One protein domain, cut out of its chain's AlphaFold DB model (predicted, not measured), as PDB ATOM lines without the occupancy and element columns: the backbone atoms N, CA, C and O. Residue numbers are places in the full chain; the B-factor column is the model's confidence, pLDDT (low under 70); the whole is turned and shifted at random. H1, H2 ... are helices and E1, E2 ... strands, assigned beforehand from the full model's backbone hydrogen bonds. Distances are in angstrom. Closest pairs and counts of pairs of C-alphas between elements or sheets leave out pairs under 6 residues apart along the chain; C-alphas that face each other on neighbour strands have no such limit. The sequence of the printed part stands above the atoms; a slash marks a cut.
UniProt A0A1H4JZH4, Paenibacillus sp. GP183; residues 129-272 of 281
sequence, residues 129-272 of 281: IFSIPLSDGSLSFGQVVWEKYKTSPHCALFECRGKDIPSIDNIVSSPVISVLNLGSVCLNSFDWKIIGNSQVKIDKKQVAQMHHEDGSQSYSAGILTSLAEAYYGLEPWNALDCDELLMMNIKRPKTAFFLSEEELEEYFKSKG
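Overview. This is residues 129 to 272 of the 281 residues of a protein of Paenibacillus sp. GP183 (UniProt A0A1H4JZH4). A strongly twisted wall of five antiparallel strands, in the order E4 E3 E2 E1 E5, has helix H3 over one face and the short helix H1 over the other. Beyond H3, the long link of residues 246 to 260 leads to H5, which lies well away from the sheet. The printed part has 144 residues with five named helices and five named strands, along the chain E1 E2 E3 H1 E4 H2 E5 H3 H4 H5; the class is mixed, though under half of the residues are in named elements. The whole is compact, with a radius of gyration of the C-alphas of 14.8 A and spans of 44 by 36 by 30 A.

Arrangement. Begin with E1, residues 129 to 133, and E2, residues 139 to 149, a hairpin in which N 132 and O 140 are 2.8 A apart, within hydrogen-bond range. E3, residues 152 to 162, makes a second hairpin with E2, with N 154 and O 146 at 2.9 A; E1, E2 and E3 form a meander, each strand the antiparallel neighbour of the one before. E2 bends by 66 degrees at residue 146, and E3 by 75 degrees at residue 159. H1, residues 168 to 172, is on the sheet at a height of 7.6 A, only just over E2 with 3 of its C-alphas; its closest C-alphas to E3 are Ile 171 and Cys 160, 6.1 A apart. E4, residues 176 to 181, is an edge strand beside E3, with N 177 and O 157 at 2.8 A. H2, residues 185 to 188, is on the face opposite H1, over none of the strands. E5, residues 193 to 197, is the other edge strand, beside E1, with N 129 and O 196 at 2.8 A. H3, residues 222 to 231, is on the same face as H2, at a height of 7.9 A over the sheet; it lies over E2 and runs slantwise to the strands, its line and that of E2 standing at 42 degrees on the local plane. H4, residues 242 to 245, only grazes the sheet and only just touches H3, with 3 pairs of C-alphas within 8 A; the closest are Leu 227 and Cys 242, 6.4 A apart. H5, residues 261 to 270, is not on the sheet and is apart from H3 and H4. Every O i to N i+4 pair is within hydrogen-bond range in H1, H3 and H5; H2 and H4 are too short for one.

Along the chain. Find C-alpha 129 at (-49.313, -8.199, 11.720), where E1 begins. E2 runs 26.6 A and E3 26.8 A from first to last C-alpha. H3 starts at C-alpha 222, (-40.010, -19.269, 19.971), and spans 14.1 A. H5 spans 14.2 A and ends at C-alpha 270, (-30.946, -33.845, 17.157).

Size, cuts and confidence. The C-alphas farthest apart are those of Gln 199 and Glu 262, 45.1 A. The printed part has no cut. The links E5 to H3 and H4 to H5 are long. Look for low confidence at residues 208 to 218, under 70; the mean pLDDT of the printed part is 89.8.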
ATOM      1  N   ILE A 129     -49.279  -6.839  12.239       98.50
ATOM      2  CA  ILE A 129     -49.313  -8.199  11.720       98.50
ATOM      3  C   ILE A 129     -47.898  -8.570  11.327       98.50
ATOM      4  O   ILE A 129     -47.208  -7.799  10.652       98.50
ATOM      5  N   PHE A 130     -47.478  -9.755  11.740       98.38
ATOM      6  CA  PHE A 130     -46.139 -10.257  11.509       98.38
ATOM      7  C   PHE A 130     -46.158 -11.623  10.831       98.38
ATOM      8  O   PHE A 130     -47.120 -12.382  10.938       98.38
ATOM      9  N   SER A 131     -45.076 -11.912  10.118       98.31
ATOM     10  CA  SER A 131     -44.816 -13.217   9.509       98.31
ATOM     11  C   SER A 131     -43.866 -14.032  10.380       98.31
ATOM     12  O   SER A 131     -42.960 -13.471  10.994       98.31
ATOM     13  N   ILE A 132     -44.075 -15.344  10.415       98.06
ATOM     14  CA  ILE A 132     -43.255 -16.335  11.111       98.06
ATOM     15  C   ILE A 132     -42.691 -17.280  10.044       98.06
ATOM     16  O   ILE A 132     -43.469 -18.022   9.441       98.06
ATOM     17  N   PRO A 133     -41.378 -17.253   9.770       97.56
ATOM     18  CA  PRO A 133     -40.746 -18.233   8.895       97.56
ATOM     19  C   PRO A 133     -40.854 -19.642   9.477       97.56
ATOM     20  O   PRO A 133     -40.581 -19.827  10.662       97.56
ATOM     21  N   LEU A 134     -41.231 -20.609   8.641       97.56
ATOM     22  CA  LEU A 134     -41.288 -22.026   8.995       97.56
ATOM     23  C   LEU A 134     -40.129 -22.810   8.364       97.56
ATOM     24  O   LEU A 134     -39.517 -22.385   7.378       97.56
ATOM     25  N   SER A 135     -39.851 -23.984   8.920       96.19
ATOM     26  CA  SER A 135     -38.733 -24.866   8.581       96.19
ATOM     27  C   SER A 135     -38.768 -25.384   7.140       96.19
ATOM     28  O   SER A 135     -37.721 -25.624   6.540       96.19
ATOM     29  N   ASP A 136     -39.957 -25.489   6.547       97.25
ATOM     30  CA  ASP A 136     -40.153 -25.888   5.152       97.25
ATOM     31  C   ASP A 136     -40.045 -24.717   4.151       97.25
ATOM     32  O   ASP A 136     -40.285 -24.886   2.951       97.25
ATOM     33  N   GLY A 137     -39.715 -23.515   4.637       97.56
ATOM     34  CA  GLY A 137     -39.604 -22.291   3.844       97.56
ATOM     35  C   GLY A 137     -40.932 -21.578   3.578       97.56
ATOM     36  O   GLY A 137     -40.941 -20.576   2.862       97.56
ATOM     37  N   SER A 138     -42.049 -22.065   4.124       98.19
ATOM     38  CA  SER A 138     -43.311 -21.323   4.126       98.19
ATOM     39  C   SER A 138     -43.377 -20.312   5.278       98.19
ATOM     40  O   SER A 138     -42.468 -20.212   6.102       98.19
ATOM     41  N   LEU A 139     -44.447 -19.521   5.315       98.44
ATOM     42  CA  LEU A 139     -44.718 -18.522   6.341       98.44
ATOM     43  C   LEU A 139     -46.035 -18.841   7.046       98.44
ATOM     44  O   LEU A 139     -47.024 -19.168   6.387       98.44
ATOM     45  N   SER A 140     -46.046 -18.671   8.364       98.25
ATOM     46  CA  SER A 140     -47.254 -18.489   9.172       98.25
ATOM     47  C   SER A 140     -47.409 -17.014   9.563       98.25
ATOM     48  O   SER A 140     -46.495 -16.209   9.352       98.25
ATOM     49  N   PHE A 141     -48.559 -16.629  10.114       98.44
ATOM     50  CA  PHE A 141     -48.872 -15.229  10.399       98.44
ATOM     51  C   PHE A 141     -49.499 -15.036  11.773       98.44
ATOM     52  O   PHE A 141     -50.311 -15.838  12.235       98.44
ATOM     53  N   GLY A 142     -49.157 -13.919  12.405       97.56
ATOM     54  CA  GLY A 142     -49.702 -13.525  13.694       97.56
ATOM     55  C   GLY A 142     -49.969 -12.031  13.795       97.56
ATOM     56  O   GLY A 142     -49.662 -11.261  12.885       97.56
ATOM     57  N   GLN A 143     -50.558 -11.614  14.913       97.81
ATOM     58  CA  GLN A 143     -50.849 -10.210  15.205       97.81
ATOM     59  C   GLN A 143     -50.510  -9.870  16.654       97.81
ATOM     60  O   GLN A 143     -50.767 -10.665  17.555       97.81
ATOM     61  N   VAL A 144     -49.979  -8.671  16.897       96.38
ATOM     62  CA  VAL A 144     -49.852  -8.100  18.245       96.38
ATOM     63  C   VAL A 144     -51.226  -7.621  18.701       96.38
ATOM     64  O   VAL A 144     -51.782  -6.681  18.132       96.38
ATOM     65  N   VAL A 145     -51.788  -8.261  19.724       94.44
ATOM     66  CA  VAL A 145     -53.209  -8.104  20.081       94.44
ATOM     67  C   VAL A 145     -53.430  -7.402  21.407       94.44
ATOM     68  O   VAL A 145     -54.440  -6.721  21.543       94.44
ATOM     69  N   TRP A 146     -52.470  -7.484  22.332       89.88
ATOM     70  CA  TRP A 146     -52.428  -6.678  23.555       89.88
ATOM     71  C   TRP A 146     -50.986  -6.349  23.927       89.88
ATOM     72  O   TRP A 146     -50.052  -7.081  23.600       89.88
ATOM     73  N   GLU A 147     -50.802  -5.249  24.649       81.88
ATOM     74  CA  GLU A 147     -49.497  -4.824  25.138       81.88
ATOM     75  C   GLU A 147     -49.667  -4.155  26.505       81.88
ATOM     76  O   GLU A 147     -50.184  -3.044  26.603       81.88
ATOM     77  N   LYS A 148     -49.218  -4.832  27.566       75.12
ATOM     78  CA  LYS A 148     -49.068  -4.221  28.898       75.12
ATOM     79  C   LYS A 148     -47.659  -3.661  29.086       75.12
ATOM     80  O   LYS A 148     -47.482  -2.573  29.628       75.12
ATOM     81  N   TYR A 149     -46.661  -4.389  28.582       78.38
ATOM     82  CA  TYR A 149     -45.260  -3.985  28.563       78.38
ATOM     83  C   TYR A 149     -44.668  -4.205  27.172       78.38
ATOM     84  O   TYR A 149     -44.864  -5.262  26.575       78.38
ATOM     85  N   LYS A 150     -43.838  -3.261  26.713       79.69
ATOM     86  CA  LYS A 150     -43.100  -3.351  25.438       79.69
ATOM     87  C   LYS A 150     -42.195  -4.569  25.309       79.69
ATOM     88  O   LYS A 150     -41.709  -4.847  24.231       79.69
ATOM     89  N   THR A 151     -41.891  -5.260  26.397       84.19
ATOM     90  CA  THR A 151     -41.040  -6.453  26.369       84.19
ATOM     91  C   THR A 151     -41.835  -7.748  26.269       84.19
ATOM     92  O   THR A 151     -41.229  -8.779  25.979       84.19
ATOM     93  N   SER A 152     -43.151  -7.684  26.491       87.31
ATOM     94  CA  SER A 152     -44.032  -8.839  26.689       87.31
ATOM     95  C   SER A 152     -45.392  -8.636  25.995       87.31
ATOM     96  O   SER A 152     -46.408  -8.426  26.672       87.31
ATOM     97  N   PRO A 153     -45.426  -8.567  24.650       91.69
ATOM     98  CA  PRO A 153     -46.679  -8.480  23.908       91.69
ATOM     99  C   PRO A 153     -47.493  -9.770  24.019       91.69
ATOM    100  O   PRO A 153     -46.949 -10.868  24.119       91.69
ATOM    101  N   HIS A 154     -48.814  -9.631  23.914       92.00
ATOM    102  CA  HIS A 154     -49.667 -10.765  23.592       92.00
ATOM    103  C   HIS A 154     -49.799 -10.850  22.081       92.00
ATOM    104  O   HIS A 154     -50.087  -9.848  21.414       92.00
ATOM    105  N   CYS A 155     -49.582 -12.038  21.541       94.69
ATOM    106  CA  CYS A 155     -49.626 -12.281  20.113       94.69
ATOM    107  C   CYS A 155     -50.613 -13.394  19.794       94.69
ATOM    108  O   CYS A 155     -50.611 -14.434  20.450       94.69
ATOM    109  N   ALA A 156     -51.435 -13.164  18.775       95.81
ATOM    110  CA  ALA A 156     -52.279 -14.187  18.186       95.81
ATOM    111  C   ALA A 156     -51.547 -14.903  17.052       95.81
ATOM    112  O   ALA A 156     -50.801 -14.264  16.308       95.81
ATOM    113  N   LEU A 157     -51.818 -16.197  16.897       97.38
ATOM    114  CA  LEU A 157     -51.453 -16.995  15.729       97.38
ATOM    115  C   LEU A 157     -52.707 -17.252  14.892       97.38
ATOM    116  O   LEU A 157     -53.712 -17.725  15.427       97.38
ATOM    117  N   PHE A 158     -52.654 -16.959  13.596       97.62
ATOM    118  CA  PHE A 158     -53.746 -17.258  12.674       97.62
ATOM    119  C   PHE A 158     -53.564 -18.624  12.018       97.62
ATOM    120  O   PHE A 158     -52.445 -19.053  11.743       97.62
ATOM    121  N   GLU A 159     -54.675 -19.268  11.677       96.94
ATOM    122  CA  GLU A 159     -54.722 -20.430  10.792       96.94
ATOM    123  C   GLU A 159     -54.541 -19.978   9.338       96.94
ATOM    124  O   GLU A 159     -55.435 -20.065   8.501       96.94
ATOM    125  N   CYS A 160     -53.361 -19.436   9.047       97.31
ATOM    126  CA  CYS A 160     -52.991 -18.902   7.748       97.31
ATOM    127  C   CYS A 160     -51.533 -19.266   7.446       97.31
ATOM    128  O   CYS A 160     -50.632 -18.902   8.201       97.31
ATOM    129  N   ARG A 161     -51.305 -19.964   6.328       97.06
ATOM    130  CA  ARG A 161     -49.975 -20.372   5.864       97.06
ATOM    131  C   ARG A 161     -49.841 -20.174   4.363       97.06
ATOM    132  O   ARG A 161     -50.774 -20.459   3.615       97.06
ATOM    133  N   GLY A 162     -48.670 -19.742   3.915       95.69
ATOM    134  CA  GLY A 162     -48.377 -19.581   2.493       95.69
ATOM    135  C   GLY A 162     -46.884 -19.494   2.211       95.69
ATOM    136  O   GLY A 162     -46.101 -19.174   3.097       95.69
ATOM    137  N   LYS A 163     -46.478 -19.791   0.974       96.00
ATOM    138  CA  LYS A 163     -45.107 -19.504   0.508       96.00
ATOM    139  C   LYS A 163     -44.901 -18.011   0.252       96.00
ATOM    140  O   LYS A 163     -43.822 -17.486   0.493       96.00
ATOM    141  N   ASP A 164     -45.965 -17.349  -0.185       95.88
ATOM    142  CA  ASP A 164     -46.037 -15.905  -0.364       95.88
ATOM    143  C   ASP A 164     -46.872 -15.277   0.753       95.88
ATOM    144  O   ASP A 164     -47.701 -15.947   1.374       95.88
ATOM    145  N   ILE A 165     -46.673 -13.980   0.992       96.88
ATOM    146  CA  ILE A 165     -47.436 -13.209   1.980       96.88
ATOM    147  C   ILE A 165     -48.839 -12.915   1.408       96.88
ATOM    148  O   ILE A 165     -48.932 -12.184   0.416       96.88
ATOM    149  N   PRO A 166     -49.935 -13.435   2.001       96.12
ATOM    150  CA  PRO A 166     -51.293 -13.098   1.584       96.12
ATOM    151  C   PRO A 166     -51.627 -11.627   1.869       96.12
ATOM    152  O   PRO A 166     -50.917 -10.936   2.602       96.12
ATOM    153  N   SER A 167     -52.751 -11.137   1.337       97.31
ATOM    154  CA  SER A 167     -53.245  -9.813   1.727       97.31
ATOM    155  C   SER A 167     -53.540  -9.763   3.230       97.31
ATOM    156  O   SER A 167     -53.952 -10.753   3.837       97.31
ATOM    157  N   ILE A 168     -53.371  -8.580   3.823       97.81
ATOM    158  CA  ILE A 168     -53.651  -8.351   5.245       97.81
ATOM    159  C   ILE A 168     -55.082  -8.762   5.608       97.81
ATOM    160  O   ILE A 168     -55.277  -9.413   6.632       97.81
ATOM    161  N   ASP A 169     -56.055  -8.458   4.747       96.44
ATOM    162  CA  ASP A 169     -57.454  -8.839   4.951       96.44
ATOM    163  C   ASP A 169     -57.640 -10.361   4.991       96.44
ATOM    164  O   ASP A 169     -58.337 -10.866   5.868       96.44
ATOM    165  N   ASN A 170     -56.963 -11.110   4.114       96.50
ATOM    166  CA  ASN A 170     -57.036 -12.572   4.118       96.50
ATOM    167  C   ASN A 170     -56.436 -13.168   5.402       96.50
ATOM    168  O   ASN A 170     -56.989 -14.119   5.955       96.50
ATOM    169  N   ILE A 171     -55.334 -12.595   5.897       97.31
ATOM    170  CA  ILE A 171     -54.697 -13.038   7.143       97.31
ATOM    171  C   ILE A 171     -55.652 -12.829   8.322       97.31
ATOM    172  O   ILE A 171     -55.956 -13.779   9.036       97.31
ATOM    173  N   VAL A 172     -56.180 -11.613   8.508       96.06
ATOM    174  CA  VAL A 172     -57.020 -11.298   9.682       96.06
ATOM    175  C   VAL A 172     -58.429 -11.884   9.619       96.06
ATOM    176  O   VAL A 172     -59.129 -11.901  10.631       96.06
ATOM    177  N   SER A 173     -58.866 -12.333   8.443       95.69
ATOM    178  CA  SER A 173     -60.099 -13.104   8.275       95.69
ATOM    179  C   SER A 173     -59.925 -14.592   8.583       95.69
ATOM    180  O   SER A 173     -60.927 -15.304   8.656       95.69
ATOM    181  N   SER A 174     -58.690 -15.068   8.762       96.00
ATOM    182  CA  SER A 174     -58.420 -16.461   9.118       96.00
ATOM    183  C   SER A 174     -58.745 -16.731  10.598       96.00
ATOM    184  O   SER A 174     -58.649 -15.819  11.426       96.00
ATOM    185  N   PRO A 175     -59.124 -17.970  10.966       95.12
ATOM    186  CA  PRO A 175     -59.329 -18.351  12.361       95.12
ATOM    187  C   PRO A 175     -58.104 -18.061  13.237       95.12
ATOM    188  O   PRO A 175     -56.968 -18.154  12.780       95.12
ATOM    189  N   VAL A 176     -58.325 -17.737  14.510       95.44
ATOM    190  CA  VAL A 176     -57.242 -17.577  15.494       95.44
ATOM    191  C   VAL A 176     -57.015 -18.909  16.197       95.44
ATOM    192  O   VAL A 176     -57.916 -19.415  16.864       95.44
ATOM    193  N   ILE A 177     -55.807 -19.454  16.069       94.94
ATOM    194  CA  ILE A 177     -55.396 -20.731  16.664       94.94
ATOM    195  C   ILE A 177     -55.095 -20.558  18.152       94.94
ATOM    196  O   ILE A 177     -55.505 -21.375  18.972       94.94
ATOM    197  N   SER A 178     -54.350 -19.509  18.493       94.25
ATOM    198  CA  SER A 178     -53.757 -19.317  19.815       94.25
ATOM    199  C   SER A 178     -53.563 -17.836  20.102       94.25
ATOM    200  O   SER A 178     -53.388 -17.048  19.169       94.25
ATOM    201  N   VAL A 179     -53.569 -17.468  21.384       93.50
ATOM    202  CA  VAL A 179     -53.139 -16.151  21.851       93.50
ATOM    203  C   VAL A 179     -52.292 -16.307  23.107       93.50
ATOM    204  O   VAL A 179     -52.790 -16.778  24.125       93.50
ATOM    205  N   LEU A 180     -51.029 -15.882  23.039       90.81
ATOM    206  CA  LEU A 180     -50.036 -16.104  24.095       90.81
ATOM    207  C   LEU A 180     -49.342 -14.801  24.489       90.81
ATOM    208  O   LEU A 180     -49.128 -13.932  23.643       90.81
ATOM    209  N   ASN A 181     -48.940 -14.692  25.757       89.62
ATOM    210  CA  ASN A 181     -48.015 -13.661  26.228       89.62
ATOM    211  C   ASN A 181     -46.569 -14.119  25.990       89.62
ATOM    212  O   ASN A 181     -46.145 -15.150  26.519       89.62
ATOM    213  N   LEU A 182     -45.819 -13.360  25.191       89.25
ATOM    214  CA  LEU A 182     -44.515 -13.758  24.670       89.25
ATOM    215  C   LEU A 182     -43.460 -12.698  24.949       89.25
ATOM    216  O   LEU A 182     -43.738 -11.505  24.890       89.25
ATOM    217  N   GLY A 183     -42.206 -13.111  25.132       87.69
ATOM    218  CA  GLY A 183     -41.082 -12.181  25.020       87.69
ATOM    219  C   GLY A 183     -41.005 -11.547  23.621       87.69
ATOM    220  O   GLY A 183     -41.125 -12.229  22.610       87.69
ATOM    221  N   SER A 184     -40.726 -10.246  23.537       90.88
ATOM    222  CA  SER A 184     -40.625  -9.502  22.261       90.88
ATOM    223  C   SER A 184     -39.396  -9.831  21.389       90.88
ATOM    224  O   SER A 184     -39.126  -9.119  20.423       90.88
ATOM    225  N   VAL A 185     -38.638 -10.884  21.716       90.50
ATOM    226  CA  VAL A 185     -37.310 -11.167  21.145       90.50
ATOM    227  C   VAL A 185     -37.352 -11.282  19.623       90.50
ATOM    228  O   VAL A 185     -36.673 -10.500  18.961       90.50
ATOM    229  N   CYS A 186     -38.198 -12.173  19.091       93.12
ATOM    230  CA  CYS A 186     -38.334 -12.417  17.650       93.12
ATOM    231  C   CYS A 186     -38.918 -11.216  16.889       93.12
ATOM    232  O   CYS A 186     -38.576 -10.979  15.731       93.12
ATOM    233  N   LEU A 187     -39.773 -10.417  17.541       94.75
ATOM    234  CA  LEU A 187     -40.281  -9.176  16.954       94.75
ATOM    235  C   LEU A 187     -39.171  -8.134  16.841       94.75
ATOM    236  O   LEU A 187     -39.053  -7.489  15.808       94.75
ATOM    237  N   ASN A 188     -38.346  -7.958  17.874       94.19
ATOM    238  CA  ASN A 188     -37.290  -6.947  17.886       94.19
ATOM    239  C   ASN A 188     -36.142  -7.283  16.922       94.19
ATOM    240  O   ASN A 188     -35.565  -6.358  16.340       94.19
ATOM    241  N   SER A 189     -35.804  -8.571  16.776       90.56
ATOM    242  CA  SER A 189     -34.698  -9.086  15.952       90.56
ATOM    243  C   SER A 189     -35.014  -9.221  14.463       90.56
ATOM    244  O   SER A 189     -34.113  -9.548  13.701       90.56
ATOM    245  N   PHE A 190     -36.246  -8.923  14.032       94.62
ATOM    246  CA  PHE A 190     -36.738  -9.154  12.664       94.62
ATOM    247  C   PHE A 190     -36.864 -10.635  12.265       94.62
ATOM    248  O   PHE A 190     -37.142 -10.910  11.095       94.62
ATOM    249  N   ASP A 191     -36.737 -11.571  13.213       93.88
ATOM    250  CA  ASP A 191     -37.079 -12.981  12.972       93.88
ATOM    251  C   ASP A 191     -38.560 -13.093  12.602       93.88
ATOM    252  O   ASP A 191     -38.931 -13.816  11.678       93.88
ATOM    253  N   TRP A 192     -39.400 -12.293  13.267       96.69
ATOM    254  CA  TRP A 192     -40.780 -12.050  12.870       96.69
ATOM    255  C   TRP A 192     -40.920 -10.651  12.280       96.69
ATOM    256  O   TRP A 192     -40.874  -9.637  12.983       96.69
ATOM    257  N   LYS A 193     -41.091 -10.580  10.961       97.69
ATOM    258  CA  LYS A 193     -41.153  -9.301  10.238       97.69
ATOM    259  C   LYS A 193     -42.556  -8.721  10.298       97.69
ATOM    260  O   LYS A 193     -43.500  -9.431   9.949       97.69
ATOM    261  N   ILE A 194     -42.685  -7.440  10.661       98.31
ATOM    262  CA  ILE A 194     -43.959  -6.719  10.518       98.31
ATOM    263  C   ILE A 194     -44.251  -6.523   9.026       98.31
ATOM    264  O   ILE A 194     -43.441  -5.948   8.299       98.31
ATOM    265  N   ILE A 195     -45.416  -6.989   8.581       98.19
ATOM    266  CA  ILE A 195     -45.854  -6.965   7.175       98.19
ATOM    267  C   ILE A 195     -47.067  -6.056   6.942       98.19
ATOM    268  O   ILE A 195     -47.414  -5.760   5.802       98.19
ATOM    269  N   GLY A 196     -47.704  -5.587   8.012       97.88
ATOM    270  CA  GLY A 196     -48.833  -4.672   7.940       97.88
ATOM    271  C   GLY A 196     -49.432  -4.398   9.310       97.88
ATOM    272  O   GLY A 196     -48.866  -4.762  10.339       97.88
ATOM    273  N   ASN A 197     -50.586  -3.746   9.322       98.19
ATOM    274  CA  ASN A 197     -51.331  -3.442  10.534       98.19
ATOM    275  C   ASN A 197     -52.826  -3.543  10.237       98.19
ATOM    276  O   ASN A 197     -53.269  -3.180   9.147       98.19
ATOM    277  N   SER A 198     -53.590  -4.032  11.206       97.38
ATOM    278  CA  SER A 198     -55.047  -4.055  11.148       97.38
ATOM    279  C   SER A 198     -55.632  -3.891  12.546       97.38
ATOM    280  O   SER A 198     -54.951  -4.076  13.556       97.38
ATOM    281  N   GLN A 199     -56.914  -3.550  12.613       95.88
ATOM    282  CA  GLN A 199     -57.624  -3.474  13.881       95.88
ATOM    283  C   GLN A 199     -57.688  -4.860  14.536       95.88
ATOM    284  O   GLN A 199     -58.045  -5.849  13.896       95.88
ATOM    285  N   VAL A 200     -57.381  -4.923  15.832       93.31
ATOM    286  CA  VAL A 200     -57.525  -6.146  16.631       93.31
ATOM    287  C   VAL A 200     -59.013  -6.445  16.817       93.31
ATOM    288  O   VAL A 200     -59.751  -5.617  17.352       93.31
ATOM    289  N   LYS A 201     -59.456  -7.626  16.372       89.50
ATOM    290  CA  LYS A 201     -60.858  -8.086  16.476       89.50
ATOM    291  C   LYS A 201     -61.077  -9.159  17.548       89.50
ATOM    292  O   LYS A 201     -62.200  -9.617  17.730       89.50
ATOM    293  N   ILE A 202     -60.016  -9.573  18.235       87.00
ATOM    294  CA  ILE A 202     -60.052 -10.659  19.215       87.00
ATOM    295  C   ILE A 202     -60.615 -10.132  20.532       87.00
ATOM    296  O   ILE A 202     -60.066  -9.198  21.120       87.00
ATOM    297  N   ASP A 203     -61.703 -10.741  21.002       81.19
ATOM    298  CA  ASP A 203     -62.256 -10.443  22.322       81.19
ATOM    299  C   ASP A 203     -61.426 -11.156  23.392       81.19
ATOM    300  O   ASP A 203     -61.280 -12.379  23.380       81.19
ATOM    301  N   LYS A 204     -60.920 -10.387  24.360       77.81
ATOM    302  CA  LYS A 204     -60.154 -10.899  25.504       77.81
ATOM    303  C   LYS A 204     -60.918 -11.986  26.266       77.81
ATOM    304  O   LYS A 204     -60.299 -12.895  26.790       77.81
ATOM    305  N   LYS A 205     -62.257 -11.960  26.286       77.50
ATOM    306  CA  LYS A 205     -63.081 -12.999  26.939       77.50
ATOM    307  C   LYS A 205     -62.981 -14.382  26.291       77.50
ATOM    308  O   LYS A 205     -63.389 -15.359  26.909       77.50
ATOM    309  N   GLN A 206     -62.504 -14.464  25.049       74.88
ATOM    310  CA  GLN A 206     -62.353 -15.724  24.318       74.88
ATOM    311  C   GLN A 206     -61.021 -16.416  24.619       74.88
ATOM    312  O   GLN A 206     -60.861 -17.592  24.295       74.88
ATOM    313  N   VAL A 207     -60.077 -15.700  25.228       75.75
ATOM    314  CA  VAL A 207     -58.780 -16.233  25.635       75.75
ATOM    315  C   VAL A 207     -58.910 -16.847  27.028       75.75
ATOM    316  O   VAL A 207     -59.685 -16.381  27.864       75.75
ATOM    317  N   ALA A 208     -58.206 -17.952  27.273       68.50
ATOM    318  CA  ALA A 208     -58.204 -18.571  28.592       68.50
ATOM    319  C   ALA A 208     -57.581 -17.611  29.618       68.50
ATOM    320  O   ALA A 208     -56.581 -16.955  29.331       68.50
ATOM    321  N   GLN A 209     -58.123 -17.562  30.839       65.62
ATOM    322  CA  GLN A 209     -57.621 -16.661  31.886       65.62
ATOM    323  C   GLN A 209     -56.132 -16.872  32.203       65.62
ATOM    324  O   GLN A 209     -55.444 -15.914  32.545       65.62
ATOM    325  N   MET A 210     -55.619 -18.094  32.032       62.41
ATOM    326  CA  MET A 210     -54.193 -18.417  32.179       62.41
ATOM    327  C   MET A 210     -53.283 -17.720  31.160       62.41
ATOM    328  O   MET A 210     -52.074 -17.692  31.342       62.41
ATOM    329  N   HIS A 211     -53.859 -17.130  30.114       64.50
ATOM    330  CA  HIS A 211     -53.173 -16.323  29.106       64.50
ATOM    331  C   HIS A 211     -53.554 -14.832  29.226       64.50
ATOM    332  O   HIS A 211     -53.273 -14.046  28.323       64.50
ATOM    333  N   HIS A 212     -54.197 -14.417  30.333       63.31
ATOM    334  CA  HIS A 212     -54.531 -13.016  30.628       63.31
ATOM    335  C   HIS A 212     -53.435 -12.302  31.443       63.31
ATOM    336  O   HIS A 212     -52.832 -12.862  32.354       63.31
ATOM    337  N   GLU A 213     -53.279 -11.006  31.157       55.88
ATOM    338  CA  GLU A 213     -52.323 -10.007  31.682       55.88
ATOM    339  C   GLU A 213     -51.885 -10.043  33.166       55.88
ATOM    340  O   GLU A 213     -50.843  -9.457  33.477       55.88
ATOM    341  N   ASP A 214     -52.651 -10.646  34.081       48.34
ATOM    342  CA  ASP A 214     -52.420 -10.566  35.537       48.34
ATOM    343  C   ASP A 214     -52.039 -11.909  36.192       48.34
ATOM    344  O   ASP A 214     -51.834 -11.977  37.402       48.34
ATOM    345  N   GLY A 215     -51.864 -12.960  35.388       46.44
ATOM    346  CA  GLY A 215     -51.352 -14.264  35.824       46.44
ATOM    347  C   GLY A 215     -50.765 -15.104  34.688       46.44
ATOM    348  O   GLY A 215     -50.520 -16.292  34.880       46.44
ATOM    349  N   SER A 216     -50.571 -14.509  33.504       55.19
ATOM    350  CA  SER A 216     -50.158 -15.240  32.313       55.19
ATOM    351  C   SER A 216     -48.780 -15.858  32.476       55.19
ATOM    352  O   SER A 216     -47.821 -15.139  32.779       55.19
ATOM    353  N   GLN A 217     -48.663 -17.151  32.177       62.47
ATOM    354  CA  GLN A 217     -47.361 -17.742  31.897       62.47
ATOM    355  C   GLN A 217     -46.728 -16.963  30.736       62.47
ATOM    356  O   GLN A 217     -47.326 -16.798  29.673       62.47
ATOM    357  N   SER A 218     -45.548 -16.388  30.974       65.38
ATOM    358  CA  SER A 218     -44.778 -15.719  29.929       65.38
ATOM    359  C   SER A 218     -43.955 -16.776  29.221       65.38
ATOM    360  O   SER A 218     -43.050 -17.358  29.819       65.38
ATOM    361  N   TYR A 219     -44.228 -16.984  27.943       78.31
ATOM    362  CA  TYR A 219     -43.483 -17.947  27.152       78.31
ATOM    363  C   TYR A 219     -42.282 -17.297  26.467       78.31
ATOM    364  O   TYR A 219     -42.212 -16.077  26.253       78.31
ATOM    365  N   SER A 220     -41.317 -18.137  26.092       78.56
ATOM    366  CA  SER A 220     -40.271 -17.724  25.161       78.56
ATOM    367  C   SER A 220     -40.898 -17.338  23.817       78.56
ATOM    368  O   SER A 220     -41.923 -17.889  23.422       78.56
ATOM    369  N   ALA A 221     -40.285 -16.397  23.096       72.81
ATOM    370  CA  ALA A 221     -40.802 -15.964  21.797       72.81
ATOM    371  C   ALA A 221     -40.946 -17.144  20.813       72.81
ATOM    372  O   ALA A 221     -41.927 -17.226  20.083       72.81
ATOM    373  N   GLY A 222     -40.018 -18.106  20.859       85.06
ATOM    374  CA  GLY A 222     -40.010 -19.269  19.971       85.06
ATOM    375  C   GLY A 222     -41.221 -20.196  20.104       85.06
ATOM    376  O   GLY A 222     -41.519 -20.905  19.147       85.06
ATOM    377  N   ILE A 223     -41.972 -20.152  21.216       91.25
ATOM    378  CA  ILE A 223     -43.121 -21.051  21.422       91.25
ATOM    379  C   ILE A 223     -44.171 -20.912  20.313       91.25
ATOM    380  O   ILE A 223     -44.777 -21.896  19.908       91.25
ATOM    381  N   LEU A 224     -44.378 -19.693  19.796       93.44
ATOM    382  CA  LEU A 224     -45.387 -19.436  18.769       93.44
ATOM    383  C   LEU A 224     -44.943 -19.997  17.415       93.44
ATOM    384  O   LEU A 224     -45.775 -20.436  16.628       93.44
ATOM    385  N   THR A 225     -43.629 -19.995  17.160       95.19
ATOM    386  CA  THR A 225     -43.037 -20.638  15.983       95.19
ATOM    387  C   THR A 225     -43.196 -22.147  16.083       95.19
ATOM    388  O   THR A 225     -43.784 -22.734  15.185       95.19
ATOM    389  N   SER A 226     -42.796 -22.761  17.197       94.88
ATOM    390  CA  SER A 226     -42.952 -24.209  17.380       94.88
ATOM    391  C   SER A 226     -44.415 -24.656  17.364       94.88
ATOM    392  O   SER A 226     -44.730 -25.678  16.764       94.88
ATOM    393  N   LEU A 227     -45.339 -23.869  17.931       96.38
ATOM    394  CA  LEU A 227     -46.770 -24.146  17.804       96.38
ATOM    395  C   LEU A 227     -47.224 -24.094  16.341       96.38
ATOM    396  O   LEU A 227     -47.978 -24.964  15.921       96.38
ATOM    397  N   ALA A 228     -46.777 -23.108  15.557       97.06
ATOM    398  CA  ALA A 228     -47.106 -23.038  14.136       97.06
ATOM    399  C   ALA A 228     -46.544 -24.243  13.358       97.06
ATOM    400  O   ALA A 228     -47.268 -24.848  12.570       97.06
ATOM    401  N   GLU A 229     -45.290 -24.624  13.607       97.56
ATOM    402  CA  GLU A 229     -44.654 -25.803  13.006       97.56
ATOM    403  C   GLU A 229     -45.438 -27.082  13.336       97.56
ATOM    404  O   GLU A 229     -45.818 -27.828  12.432       97.56
ATOM    405  N   ALA A 230     -45.758 -27.302  14.615       97.06
ATOM    406  CA  ALA A 230     -46.525 -28.457  15.067       97.06
ATOM    407  C   ALA A 230     -47.950 -28.470  14.498       97.06
ATOM    408  O   ALA A 230     -48.436 -29.503  14.029       97.06
ATOM    409  N   TYR A 231     -48.609 -27.309  14.457       97.31
ATOM    410  CA  TYR A 231     -49.944 -27.162  13.876       97.31
ATOM    411  C   TYR A 231     -49.975 -27.573  12.407       97.31
ATOM    412  O   TYR A 231     -50.920 -28.216  11.947       97.31
ATOM    413  N   TYR A 232     -48.910 -27.274  11.672       97.25
ATOM    414  CA  TYR A 232     -48.785 -27.614  10.263       97.25
ATOM    415  C   TYR A 232     -48.086 -28.953   9.983       97.25
ATOM    416  O   TYR A 232     -47.855 -29.264   8.812       97.25
ATOM    417  N   GLY A 233     -47.819 -29.759  11.018       96.69
ATOM    418  CA  GLY A 233     -47.222 -31.092  10.893       96.69
ATOM    419  C   GLY A 233     -45.747 -31.079  10.487       96.69
ATOM    420  O   GLY A 233     -45.288 -32.023   9.850       96.69
ATOM    421  N   LEU A 234     -45.020 -30.007  10.806       96.50
ATOM    422  CA  LEU A 234     -43.580 -29.861  10.559       96.50
ATOM    423  C   LEU A 234     -42.739 -30.232  11.789       96.50
ATOM    424  O   LEU A 234     -41.608 -30.691  11.652       96.50
ATOM    425  N   GLU A 235     -43.314 -30.087  12.982       95.44
ATOM    426  CA  GLU A 235     -42.746 -30.562  14.243       95.44
ATOM    427  C   GLU A 235     -43.733 -31.499  14.959       95.44
ATOM    428  O   GLU A 235     -44.946 -31.406  14.740       95.44
ATOM    429  N   PRO A 236     -43.239 -32.436  15.785       95.31
ATOM    430  CA  PRO A 236     -44.106 -33.353  16.510       95.31
ATOM    431  C   PRO A 236     -44.941 -32.602  17.547       95.31
ATOM    432  O   PRO A 236     -44.436 -31.777  18.307       95.31
ATOM    433  N   TRP A 237     -46.230 -32.931  17.605       95.25
ATOM    434  CA  TRP A 237     -47.201 -32.263  18.470       95.25
ATOM    435  C   TRP A 237     -46.856 -32.389  19.952       95.25
ATOM    436  O   TRP A 237     -47.173 -31.492  20.714       95.25
ATOM    437  N   ASN A 238     -46.205 -33.486  20.350       93.25
ATOM    438  CA  ASN A 238     -45.800 -33.765  21.725       93.25
ATOM    439  C   ASN A 238     -44.359 -33.351  22.067       93.25
ATOM    440  O   ASN A 238     -43.889 -33.684  23.151       93.25
ATOM    441  N   ALA A 239     -43.652 -32.619  21.194       89.12
ATOM    442  CA  ALA A 239     -42.425 -31.929  21.618       89.12
ATOM    443  C   ALA A 239     -42.703 -30.721  22.518       89.12
ATOM    444  O   ALA A 239     -41.800 -30.224  23.190       89.12
ATOM    445  N   LEU A 240     -43.948 -30.257  22.534       85.12
ATOM    446  CA  LEU A 240     -44.468 -29.237  23.428       85.12
ATOM    447  C   LEU A 240     -45.853 -29.688  23.889       85.12
ATOM    448  O   LEU A 240     -46.487 -30.506  23.228       85.12
ATOM    449  N   ASP A 241     -46.361 -29.131  24.983       84.62
ATOM    450  CA  ASP A 241     -47.769 -29.325  25.334       84.62
ATOM    451  C   ASP A 241     -48.657 -28.393  24.490       84.62
ATOM    452  O   ASP A 241     -49.137 -27.351  24.936       84.62
ATOM    453  N   CYS A 242     -48.790 -28.710  23.198       89.75
ATOM    454  CA  CYS A 242     -49.481 -27.849  22.242       89.75
ATOM    455  C   CYS A 242     -50.983 -27.708  22.524       89.75
ATOM    456  O   CYS A 242     -51.571 -26.711  22.106       89.75
ATOM    457  N   ASP A 243     -51.612 -28.665  23.212       90.50
ATOM    458  CA  ASP A 243     -53.050 -28.612  23.482       90.50
ATOM    459  C   ASP A 243     -53.407 -27.473  24.454       90.50
ATOM    460  O   ASP A 243     -54.414 -26.795  24.246       90.50
ATOM    461  N   GLU A 244     -52.553 -27.177  25.441       88.06
ATOM    462  CA  GLU A 244     -52.743 -26.053  26.374       88.06
ATOM    463  C   GLU A 244     -52.553 -24.671  25.722       88.06
ATOM    464  O   GLU A 244     -53.009 -23.640  26.237       88.06
ATOM    465  N   LEU A 245     -51.890 -24.634  24.562       91.06
ATOM    466  CA  LEU A 245     -51.628 -23.403  23.822       91.06
ATOM    467  C   LEU A 245     -52.786 -23.012  22.897       91.06
ATOM    468  O   LEU A 245     -52.828 -21.872  22.429       91.06
ATOM    469  N   LEU A 246     -53.719 -23.918  22.604       91.88
ATOM    470  CA  LEU A 246     -54.838 -23.640  21.707       91.88
ATOM    471  C   LEU A 246     -55.907 -22.760  22.372       91.88
ATOM    472  O   LEU A 246     -56.168 -22.817  23.573       91.88
ATOM    473  N   MET A 247     -56.593 -21.959  21.557       89.94
ATOM    474  CA  MET A 247     -57.850 -21.329  21.962       89.94
ATOM    475  C   MET A 247     -58.888 -22.409  22.306       89.94
ATOM    476  O   MET A 247     -58.960 -23.433  21.634       89.94
ATOM    477  N   MET A 248     -59.768 -22.149  23.281       84.00
ATOM    478  CA  MET A 248     -60.719 -23.144  23.826       84.00
ATOM    479  C   MET A 248     -61.596 -23.861  22.780       84.00
ATOM    480  O   MET A 248     -62.030 -24.987  23.002       84.00
ATOM    481  N   ASN A 249     -61.878 -23.211  21.647       86.06
ATOM    482  CA  ASN A 249     -62.728 -23.757  20.582       86.06
ATOM    483  C   ASN A 249     -61.939 -24.360  19.410       86.06
ATOM    484  O   ASN A 249     -62.542 -24.827  18.441       86.06
ATOM    485  N   ILE A 250     -60.609 -24.333  19.469       91.12
ATOM    486  CA  ILE A 250     -59.739 -24.866  18.428       91.12
ATOM    487  C   ILE A 250     -59.365 -26.291  18.806       91.12
ATOM    488  O   ILE A 250     -58.886 -26.568  19.900       91.12
ATOM    489  N   LYS A 251     -59.619 -27.212  17.880       92.06
ATOM    490  CA  LYS A 251     -59.215 -28.607  18.026       92.06
ATOM    491  C   LYS A 251     -57.817 -28.790  17.460       92.06
ATOM    492  O   LYS A 251     -57.435 -28.099  16.516       92.06
ATOM    493  N   ARG A 252     -57.113 -29.793  17.983       94.44
ATOM    494  CA  ARG A 252     -55.881 -30.306  17.386       94.44
ATOM    495  C   ARG A 252     -56.078 -30.547  15.877       94.44
ATOM    496  O   ARG A 252     -57.074 -31.179  15.496       94.44
ATOM    497  N   PRO A 253     -55.174 -30.055  15.014       95.25
ATOM    498  CA  PRO A 253     -55.299 -30.218  13.577       95.25
ATOM    499  C   PRO A 253     -55.001 -31.664  13.172       95.25
ATOM    500  O   PRO A 253     -54.269 -32.389  13.841       95.25
ATOM    501  N   LYS A 254     -55.546 -32.093  12.033       94.81
ATOM    502  CA  LYS A 254     -55.329 -33.457  11.510       94.81
ATOM    503  C   LYS A 254     -53.886 -33.724  11.070       94.81
ATOM    504  O   LYS A 254     -53.513 -34.875  10.894       94.81
ATOM    505  N   THR A 255     -53.121 -32.663  10.847       94.75
ATOM    506  CA  THR A 255     -51.693 -32.675  10.508       94.75
ATOM    507  C   THR A 255     -50.798 -32.956  11.711       94.75
ATOM    508  O   THR A 255     -49.629 -33.270  11.515       94.75
ATOM    509  N   ALA A 256     -51.326 -32.857  12.936       95.12
ATOM    510  CA  ALA A 256     -50.578 -33.167  14.145       95.12
ATOM    511  C   ALA A 256     -50.166 -34.646  14.162       95.12
ATOM    512  O   ALA A 256     -50.999 -35.535  13.967       95.12
ATOM    513  N   PHE A 257     -48.893 -34.903  14.452       95.75
ATOM    514  CA  PHE A 257     -48.346 -36.246  14.622       95.75
ATOM    515  C   PHE A 257     -47.597 -36.350  15.951       95.75
ATOM    516  O   PHE A 257     -47.193 -35.340  16.523       95.75
ATOM    517  N   PHE A 258     -47.447 -37.575  16.446       95.75
ATOM    518  CA  PHE A 258     -46.837 -37.871  17.738       95.75
ATOM    519  C   PHE A 258     -45.629 -38.763  17.530       95.75
ATOM    520  O   PHE A 258     -45.676 -39.678  16.707       95.75
ATOM    521  N   LEU A 259     -44.585 -38.498  18.301       94.81
ATOM    522  CA  LEU A 259     -43.456 -39.405  18.460       94.81
ATOM    523  C   LEU A 259     -43.653 -40.246  19.721       94.81
ATOM    524  O   LEU A 259     -44.258 -39.783  20.693       94.81
ATOM    525  N   SER A 260     -43.143 -41.471  19.715       94.88
ATOM    526  CA  SER A 260     -42.915 -42.249  20.937       94.88
ATOM    527  C   SER A 260     -41.888 -41.563  21.850       94.88
ATOM    528  O   SER A 260     -41.207 -40.630  21.430       94.88
ATOM    529  N   GLU A 261     -41.760 -42.012  23.101       92.88
ATOM    530  CA  GLU A 261     -40.763 -41.456  24.032       92.88
ATOM    531  C   GLU A 261     -39.336 -41.566  23.476       92.88
ATOM    532  O   GLU A 261     -38.611 -40.576  23.469       92.88
ATOM    533  N   GLU A 262     -38.963 -42.727  22.927       93.69
ATOM    534  CA  GLU A 262     -37.639 -42.960  22.331       93.69
ATOM    535  C   GLU A 262     -37.375 -42.027  21.137       93.69
ATOM    536  O   GLU A 262     -36.337 -41.368  21.069       93.69
ATOM    537  N   GLU A 263     -38.338 -41.903  20.221       94.56
ATOM    538  CA  GLU A 263     -38.230 -40.997  19.070       94.56
ATOM    539  C   GLU A 263     -38.175 -39.525  19.503       94.56
ATOM    540  O   GLU A 263     -37.482 -38.712  18.886       94.56
ATOM    541  N   LEU A 264     -38.886 -39.167  20.575       91.75
ATOM    542  CA  LEU A 264     -38.863 -37.824  21.135       91.75
ATOM    543  C   LEU A 264     -37.503 -37.517  21.780       91.75
ATOM    544  O   LEU A 264     -36.992 -36.400  21.648       91.75
ATOM    545  N   GLU A 265     -36.868 -38.509  22.412       90.44
ATOM    546  CA  GLU A 265     -35.497 -38.373  22.896       90.44
ATOM    547  C   GLU A 265     -34.510 -38.057  21.777       90.44
ATOM    548  O   GLU A 265     -33.693 -37.136  21.886       90.44
ATOM    549  N   GLU A 266     -34.568 -38.838  20.701       92.56
ATOM    550  CA  GLU A 266     -33.725 -38.644  19.525       92.56
ATOM    551  C   GLU A 266     -33.994 -37.293  18.864       92.56
ATOM    552  O   GLU A 266     -33.051 -36.581  18.504       92.56
ATOM    553  N   TYR A 267     -35.265 -36.896  18.782       90.94
ATOM    554  CA  TYR A 267     -35.670 -35.591  18.285       90.94
ATOM    555  C   TYR A 267     -35.004 -34.458  19.074       90.94
ATOM    556  O   TYR A 267     -34.313 -33.620  18.485       90.94
ATOM    557  N   PHE A 268     -35.124 -34.446  20.403       87.81
ATOM    558  CA  PHE A 268     -34.524 -33.396  21.228       87.81
ATOM    559  C   PHE A 268     -32.988 -33.406  21.169       87.81
ATOM    560  O   PHE A 268     -32.382 -32.334  21.066       87.81
ATOM    561  N   LYS A 269     -32.355 -34.590  21.132       88.12
ATOM    562  CA  LYS A 269     -30.902 -34.729  20.917       88.12
ATOM    563  C   LYS A 269     -30.482 -34.122  19.574       88.12
ATOM    564  O   LYS A 269     -29.509 -33.371  19.526       88.12
ATOM    565  N   SER A 270     -31.235 -34.378  18.499       87.62
ATOM    566  CA  SER A 270     -30.946 -33.845  17.157       87.62
ATOM    567  C   SER A 270     -31.052 -32.318  17.074       87.62
ATOM    568  O   SER A 270     -30.319 -31.682  16.319       87.62
ATOM    569  N   LYS A 271     -31.925 -31.718  17.893       81.62
ATOM    570  CA  LYS A 271     -32.115 -30.265  18.007       81.62
ATOM    571  C   LYS A 271     -31.119 -29.604  18.972       81.62
ATOM    572  O   LYS A 271     -31.128 -28.383  19.112       81.62
ATOM    573  N   GLY A 272     -30.248 -30.383  19.621       75.06
ATOM    574  CA  GLY A 272     -29.250 -29.883  20.566       75.06
ATOM    575  C   GLY A 272     -29.818 -29.497  21.935       75.06
ATOM    576  O   GLY A 272     -29.151 -28.782  22.686       75.06
TER     577      GLY A 272